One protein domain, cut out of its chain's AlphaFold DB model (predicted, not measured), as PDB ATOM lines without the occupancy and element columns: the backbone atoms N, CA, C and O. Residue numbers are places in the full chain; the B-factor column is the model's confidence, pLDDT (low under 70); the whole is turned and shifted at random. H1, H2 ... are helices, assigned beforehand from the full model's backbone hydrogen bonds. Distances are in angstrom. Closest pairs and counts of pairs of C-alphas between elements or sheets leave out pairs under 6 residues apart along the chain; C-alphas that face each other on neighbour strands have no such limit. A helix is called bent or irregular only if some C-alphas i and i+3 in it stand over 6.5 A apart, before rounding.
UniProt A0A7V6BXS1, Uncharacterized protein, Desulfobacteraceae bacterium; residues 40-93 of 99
ATOM      1  N   HIS A  40     137.991 138.663 109.929       86.31
ATOM      2  CA  HIS A  40     137.779 137.797 108.771       86.31
ATOM      3  C   HIS A  40     136.687 136.752 109.045       86.31
ATOM      4  O   HIS A  40     135.861 136.469 108.176       86.31
ATOM      5  N   PHE A  41     136.631 136.228 110.270       87.12
ATOM      6  CA  PHE A  41     135.567 135.324 110.697       87.12
ATOM      7  C   PHE A  41     134.187 135.999 110.684       87.12
ATOM      8  O   PHE A  41     133.265 135.496 110.047       87.12
ATOM      9  N   LEU A  42     134.049 137.167 111.322       88.00
ATOM     10  CA  LEU A  42     132.804 137.944 111.343       88.00
ATOM     11  C   LEU A  42     132.361 138.350 109.938       88.00
ATOM     12  O   LEU A  42     131.174 138.289 109.629       88.00
ATOM     13  N   PHE A  43     133.300 138.712 109.068       85.12
ATOM     14  CA  PHE A  43     133.016 139.018 107.671       85.12
ATOM     15  C   PHE A  43     132.469 137.794 106.921       85.12
ATOM     16  O   PHE A  43     131.480 137.906 106.190       85.12
ATOM     17  N   ALA A  44     133.062 136.615 107.133       83.94
ATOM     18  CA  ALA A  44     132.580 135.362 106.558       83.94
ATOM     19  C   ALA A  44     131.212 134.939 107.130       83.94
ATOM     20  O   ALA A  44     130.372 134.448 106.377       83.94
ATOM     21  N   CYS A  45     130.956 135.173 108.424       83.81
ATOM     22  CA  CYS A  45     129.631 135.032 109.041       83.81
ATOM     23  C   CYS A  45     128.610 135.961 108.376       83.81
ATOM     24  O   CYS A  45     127.550 135.515 107.948       83.81
ATOM     25  N   HIS A  46     128.930 137.254 108.302       82.19
ATOM     26  CA  HIS A  46     128.010 138.308 107.880       82.19
ATOM     27  C   HIS A  46     127.573 138.156 106.421       82.19
ATOM     28  O   HIS A  46     126.389 138.263 106.121       82.19
ATOM     29  N   ASN A  47     128.508 137.838 105.524       80.50
ATOM     30  CA  ASN A  47     128.202 137.586 104.111       80.50
ATOM     31  C   ASN A  47     127.578 136.201 103.868       80.50
ATOM     32  O   ASN A  47     127.326 135.822 102.727       80.50
ATOM     33  N   GLY A  48     127.393 135.411 104.926       78.12
ATOM     34  CA  GLY A  48     126.891 134.049 104.847       78.12
ATOM     35  C   GLY A  48     127.903 133.031 104.316       78.12
ATOM     36  O   GLY A  48     127.580 131.854 104.259       78.12
ATOM     37  N   ARG A  49     129.141 133.423 103.985       78.75
ATOM     38  CA  ARG A  49     130.174 132.549 103.394       78.75
ATOM     39  C   ARG A  49     130.491 131.313 104.246       78.75
ATOM     40  O   ARG A  49     130.807 130.266 103.699       78.75
ATOM     41  N   LEU A  50     130.344 131.384 105.571       80.25
ATOM     42  CA  LEU A  50     130.461 130.199 106.440       80.25
ATOM     43  C   LEU A  50     129.396 129.131 106.173       80.25
ATOM     44  O   LEU A  50     129.623 127.946 106.421       80.25
ATOM     45  N   PHE A  51     128.239 129.548 105.675       78.06
ATOM     46  CA  PHE A  51     127.142 128.672 105.315       78.06
ATOM     47  C   PHE A  51     127.251 128.157 103.876       78.06
ATOM     48  O   PHE A  51     126.505 127.248 103.536       78.06
ATOM     49  N   GLU A  52     128.203 128.636 103.062       77.38
ATOM     50  CA  GLU A  52     128.417 128.175 101.676       77.38
ATOM     51  C   GLU A  52     128.651 126.659 101.606       77.38
ATOM     52  O   GLU A  52     128.127 125.995 100.719       77.38
ATOM     53  N   GLN A  53     129.330 126.087 102.605       74.44
ATOM     54  CA  GLN A  53     129.551 124.639 102.710       74.44
ATOM     55  C   GLN A  53     128.256 123.823 102.941       74.44
ATOM     56  O   GLN A  53     128.203 122.656 102.572       74.44
ATOM     57  N   TRP A  54     127.218 124.421 103.542       76.94
ATOM     58  CA  TRP A  54     125.950 123.750 103.876       76.94
ATOM     59  C   TRP A  54     124.821 124.104 102.894       76.94
ATOM     60  O   TRP A  54     123.989 123.263 102.570       76.94
ATOM     61  N   LEU A  55     124.779 125.358 102.436       71.69
ATOM     62  CA  LEU A  55     123.694 125.963 101.652       71.69
ATOM     63  C   LEU A  55     124.080 126.218 100.182       71.69
ATOM     64  O   LEU A  55     123.213 126.563  99.371       71.69
ATOM     65  N   GLY A  56     125.355 126.045  99.815       77.00
ATOM     66  CA  GLY A  56     125.845 126.180  98.443       77.00
ATOM     67  C   GLY A  56     125.497 127.533  97.814       77.00
ATOM     68  O   GLY A  56     125.617 128.589  98.440       77.00
ATOM     69  N   THR A  57     125.005 127.515  96.574       72.69
ATOM     70  CA  THR A  57     124.629 128.713  95.798       72.69
ATOM     71  C   THR A  57     123.495 129.529  96.437       72.69
ATOM     72  O   THR A  57     123.382 130.728  96.185       72.69
ATOM     73  N   SER A  58     122.681 128.924  97.310       74.56
ATOM     74  CA  SER A  58     121.552 129.606  97.970       74.56
ATOM     75  C   SER A  58     121.970 130.483  99.156       74.56
ATOM     76  O   SER A  58     121.136 131.151  99.764       74.56
ATOM     77  N   THR A  59     123.262 130.538  99.474       75.31
ATOM     78  CA  THR A  59     123.810 131.344 100.576       75.31
ATOM     79  C   THR A  59     123.502 132.837 100.435       75.31
ATOM     80  O   THR A  59     123.257 133.519 101.429       75.31
ATOM     81  N   TRP A  60     123.417 133.345  99.204       76.75
ATOM     82  CA  TRP A  60     123.059 134.742  98.954       76.75
ATOM     83  C   TRP A  60     121.635 135.101  99.417       76.75
ATOM     84  O   TRP A  60     121.390 136.245  99.784       76.75
ATOM     85  N   LEU A  61     120.713 134.129  99.477       82.38
ATOM     86  CA  LEU A  61     119.340 134.320  99.971       82.38
ATOM     87  C   LEU A  61     119.240 134.263 101.500       82.38
ATOM     88  O   LEU A  61     118.293 134.794 102.077       82.38
ATOM     89  N   PHE A  62     120.218 133.666 102.178       81.94
ATOM     90  CA  PHE A  62     120.197 133.542 103.634       81.94
ATOM     91  C   PHE A  62     120.262 134.910 104.333       81.94
ATOM     92  O   PHE A  62     119.523 135.174 105.287       81.94
ATOM     93  N   VAL A  63     121.101 135.816 103.823       83.38
ATOM     94  CA  VAL A  63     121.257 137.178 104.358       83.38
ATOM     95  C   VAL A  63     119.951 137.992 104.268       83.38
ATOM     96  O   VAL A  63     119.480 138.455 105.309       83.38
ATOM     97  N   PRO A  64     119.292 138.144 103.101       86.31
ATOM     98  CA  PRO A  64     118.042 138.895 103.013       86.31
ATOM     99  C   PRO A  64     116.887 138.230 103.774       86.31
ATOM    100  O   PRO A  64     116.081 138.938 104.376       86.31
ATOM    101  N   VAL A  65     116.812 136.894 103.813       89.44
ATOM    102  CA  VAL A  65     115.755 136.187 104.558       89.44
ATOM    103  C   VAL A  65     115.903 136.389 106.065       89.44
ATOM    104  O   VAL A  65     114.928 136.731 106.733       89.44
ATOM    105  N   SER A  66     117.111 136.230 106.611       87.62
ATOM    106  CA  SER A  66     117.356 136.447 108.044       87.62
ATOM    107  C   SER A  66     117.105 137.901 108.459       87.62
ATOM    108  O   SER A  66     116.475 138.141 109.490       87.62
ATOM    109  N   GLY A  67     117.490 138.869 107.619       89.88
ATOM    110  CA  GLY A  67     117.142 140.279 107.806       89.88
ATOM    111  C   GLY A  67     115.629 140.523 107.784       89.88
ATOM    112  O   GLY A  67     115.102 141.214 108.656       89.88
ATOM    113  N   GLY A  68     114.908 139.905 106.843       94.81
ATOM    114  CA  GLY A  68     113.446 139.974 106.774       94.81
ATOM    115  C   GLY A  68     112.766 139.406 108.022       94.81
ATOM    116  O   GLY A  68     111.880 140.044 108.588       94.81
ATOM    117  N   LEU A  69     113.221 138.249 108.509       94.44
ATOM    118  CA  LEU A  69     112.720 137.642 109.747       94.44
ATOM    119  C   LEU A  69     113.005 138.511 110.978       94.44
ATOM    120  O   LEU A  69     112.154 138.623 111.863       94.44
ATOM    121  N   LEU A  70     114.174 139.152 111.039       94.62
ATOM    122  CA  LEU A  70     114.510 140.091 112.109       94.62
ATOM    123  C   LEU A  70     113.561 141.298 112.107       94.62
ATOM    124  O   LEU A  70     113.038 141.669 113.157       94.62
ATOM    125  N   LEU A  71     113.297 141.880 110.933       96.25
ATOM    126  CA  LEU A  71     112.344 142.981 110.785       96.25
ATOM    127  C   LEU A  71     110.934 142.562 111.201       96.25
ATOM    128  O   LEU A  71     110.283 143.293 111.944       96.25
ATOM    129  N   LEU A  72     110.480 141.378 110.783       96.62
ATOM    130  CA  LEU A  72     109.186 140.840 111.201       96.62
ATOM    131  C   LEU A  72     109.100 140.709 112.724       96.62
ATOM    132  O   LEU A  72     108.138 141.203 113.304       96.62
ATOM    133  N   ASN A  73     110.121 140.144 113.372       96.31
ATOM    134  CA  ASN A  73     110.179 140.048 114.833       96.31
ATOM    135  C   ASN A  73     110.132 141.425 115.516       96.31
ATOM    136  O   ASN A  73     109.443 141.597 116.525       96.31
ATOM    137  N   LEU A  74     110.829 142.422 114.962       96.44
ATOM    138  CA  LEU A  74     110.780 143.796 115.465       96.44
ATOM    139  C   LEU A  74     109.378 144.395 115.335       96.44
ATOM    140  O   LEU A  74     108.891 145.026 116.274       96.44
ATOM    141  N   LEU A  75     108.725 144.196 114.189       96.44
ATOM    142  CA  LEU A  75     107.378 144.699 113.933       96.44
ATOM    143  C   LEU A  75     106.358 144.040 114.865       96.44
ATOM    144  O   LEU A  75     105.574 144.747 115.498       96.44
ATOM    145  N   THR A  76     106.393 142.713 115.009       96.25
ATOM    146  CA  THR A  76     105.474 141.984 115.893       96.25
ATOM    147  C   THR A  76     105.692 142.348 117.356       96.25
ATOM    148  O   THR A  76     104.721 142.597 118.072       96.25
ATOM    149  N   GLY A  77     106.948 142.450 117.801       94.56
ATOM    150  CA  GLY A  77     107.273 142.853 119.170       94.56
ATOM    151  C   GLY A  77     106.844 144.292 119.473       94.56
ATOM    152  O   GLY A  77     106.238 144.560 120.511       94.56
ATOM    153  N   SER A  78     107.085 145.213 118.538       95.00
ATOM    154  CA  SER A  78     106.671 146.618 118.672       95.00
ATOM    155  C   SER A  78     105.151 146.762 118.703       95.00
ATOM    156  O   SER A  78     104.607 147.545 119.488       95.00
ATOM    157  N   TRP A  79     104.452 145.984 117.876       94.94
ATOM    158  CA  TRP A  79     102.995 145.944 117.846       94.94
ATOM    159  C   TRP A  79     102.405 145.418 119.159       94.94
ATOM    160  O   TRP A  79     101.521 146.064 119.727       94.94
ATOM    161  N   ASP A  80     102.919 144.300 119.683       94.00
ATOM    162  CA  ASP A  80     102.475 143.742 120.969       94.00
ATOM    163  C   ASP A  80     102.711 144.736 122.119       94.00
ATOM    164  O   ASP A  80     101.812 145.017 122.919       94.00
ATOM    165  N   TRP A  81     103.882 145.378 122.154       94.19
ATOM    166  CA  TRP A  81     104.184 146.414 123.142       94.19
ATOM    167  C   TRP A  81     103.199 147.590 123.088       94.19
ATOM    168  O   TRP A  81     102.706 148.050 124.128       94.19
ATOM    169  N   LEU A  82     102.862 148.063 121.886       93.19
ATOM    170  CA  LEU A  82     101.916 149.162 121.714       93.19
ATOM    171  C   LEU A  82     100.499 148.765 122.156       93.19
ATOM    172  O   LEU A  82      99.817 149.559 122.815       93.19
ATOM    173  N   GLN A  83     100.060 147.541 121.845       90.94
ATOM    174  CA  GLN A  83      98.766 147.032 122.304       90.94
ATOM    175  C   GLN A  83      98.693 146.936 123.828       90.94
ATOM    176  O   GLN A  83      97.717 147.403 124.425       90.94
ATOM    177  N   ARG A  84      99.731 146.393 124.477       89.75
ATOM    178  CA  ARG A  84      99.800 146.302 125.944       89.75
ATOM    179  C   ARG A  84      99.734 147.681 126.596       89.75
ATOM    180  O   ARG A  84      98.947 147.877 127.521       89.75
ATOM    181  N   ARG A  85     100.468 148.666 126.062       87.31
ATOM    182  CA  ARG A  85     100.400 150.058 126.541       87.31
ATOM    183  C   ARG A  85      99.006 150.672 126.398       87.31
ATOM    184  O   ARG A  85      98.568 151.390 127.294       87.31
ATOM    185  N   ARG A  86      98.293 150.407 125.300       83.25
ATOM    186  CA  ARG A  86      96.919 150.907 125.100       83.25
ATOM    187  C   ARG A  86      95.930 150.298 126.100       83.25
ATOM    188  O   ARG A  86      95.132 151.037 126.673       83.25
ATOM    189  N   ARG A  87      96.027 148.993 126.366       78.81
ATOM    190  CA  ARG A  87      95.166 148.293 127.341       78.81
ATOM    191  C   ARG A  87      95.402 148.761 128.781       78.81
ATOM    192  O   ARG A  87      94.445 148.936 129.526       78.81
ATOM    193  N   GLN A  88      96.652 149.040 129.160       75.81
ATOM    194  CA  GLN A  88      96.976 149.591 130.486       75.81
ATOM    195  C   GLN A  88      96.340 150.970 130.722       75.81
ATOM    196  O   GLN A  88      95.784 151.213 131.791       75.81
ATOM    197  N   LYS A  89      96.344 151.850 129.709       67.75
ATOM    198  CA  LYS A  89      95.686 153.165 129.799       67.75
ATOM    199  C   LYS A  89      94.164 153.053 129.962       67.75
ATOM    200  O   LYS A  89      93.579 153.819 130.720       67.75
ATOM    201  N   GLN A  90      93.525 152.090 129.292       66.38
ATOM    202  CA  GLN A  90      92.085 151.840 129.448       66.38
ATOM    203  C   GLN A  90      91.726 151.328 130.848       66.38
ATOM    204  O   GLN A  90      90.747 151.801 131.423       66.38
ATOM    205  N   HIS A  91      92.527 150.425 131.425       60.44
ATOM    206  CA  HIS A  91      92.296 149.935 132.789       60.44
ATOM    207  C   HIS A  91      92.490 151.015 133.864       60.44
ATOM    208  O   HIS A  91      91.740 151.037 134.833       60.44
ATOM    209  N   GLN A  92      93.431 151.948 133.687       60.53
ATOM    210  CA  GLN A  92      93.573 153.096 134.596       60.53
ATOM    211  C   GLN A  92      92.407 154.087 134.495       60.53
ATOM    212  O   GLN A  92      91.976 154.617 135.510       60.53
ATOM    213  N   SER A  93      91.861 154.310 133.297       58.56
ATOM    214  CA  SER A  93      90.730 155.231 133.097       58.56
ATOM    215  C   SER A  93      89.377 154.677 133.568       58.56
ATOM    216  O   SER A  93      88.407 155.428 133.608       58.56
TER     217      SER A  93
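AT A GLANCE: This is residues 40 to 93 of the 99 residues of an uncharacterized protein of Desulfobacteraceae bacterium (UniProt A0A7V6BXS1). One long helix, H2, makes the length of an L-shaped model; it turns sharply near residue 56, and the short helix H1 is at the foot of the L. Residues 64 to 93 of H2 stick out as a free arm. The printed part has 54 residues with two named helices, H1 then H2, and no named strand: all helix. It is extended, with a radius of gyration of the C-alphas of 18.6 A and spans of 58 by 21 by 13 A.

HOW THE PARTS SIT: H2, residues 49 to 93, has a kink of 122 degrees near residue 56 and is irregular: C-alphas 54 and 57 are 9.6 A apart. H1, residues 40 to 46, and H2 only just touch, with 3 pairs of C-alphas within 8 A, H2 with residues 50 to 63 alone; the closest C-alphas, of Ala 44 and Leu 50, are 5.6 A apart. They run the same way at a steep tilt of 58 degrees. In H1 every O i to N i+4 pair is within hydrogen-bond range; in H2, 31 of 41.

IN THESE COORDINATES: H2 measures 54.3 A from C-alpha 49 to C-alpha 93 at (90.730, 155.231, 133.097). H1 measures 9.8 A from C-alpha 40 at (137.779, 137.797, 108.771) to C-alpha 46.

THE WHOLE: The C-alphas farthest apart, of Gln 53 and Ser 93, are 58.0 A apart. The printed part has no cut, and the link from H1 to H2 is tight. Residues 89 to 93 have pLDDT under 70.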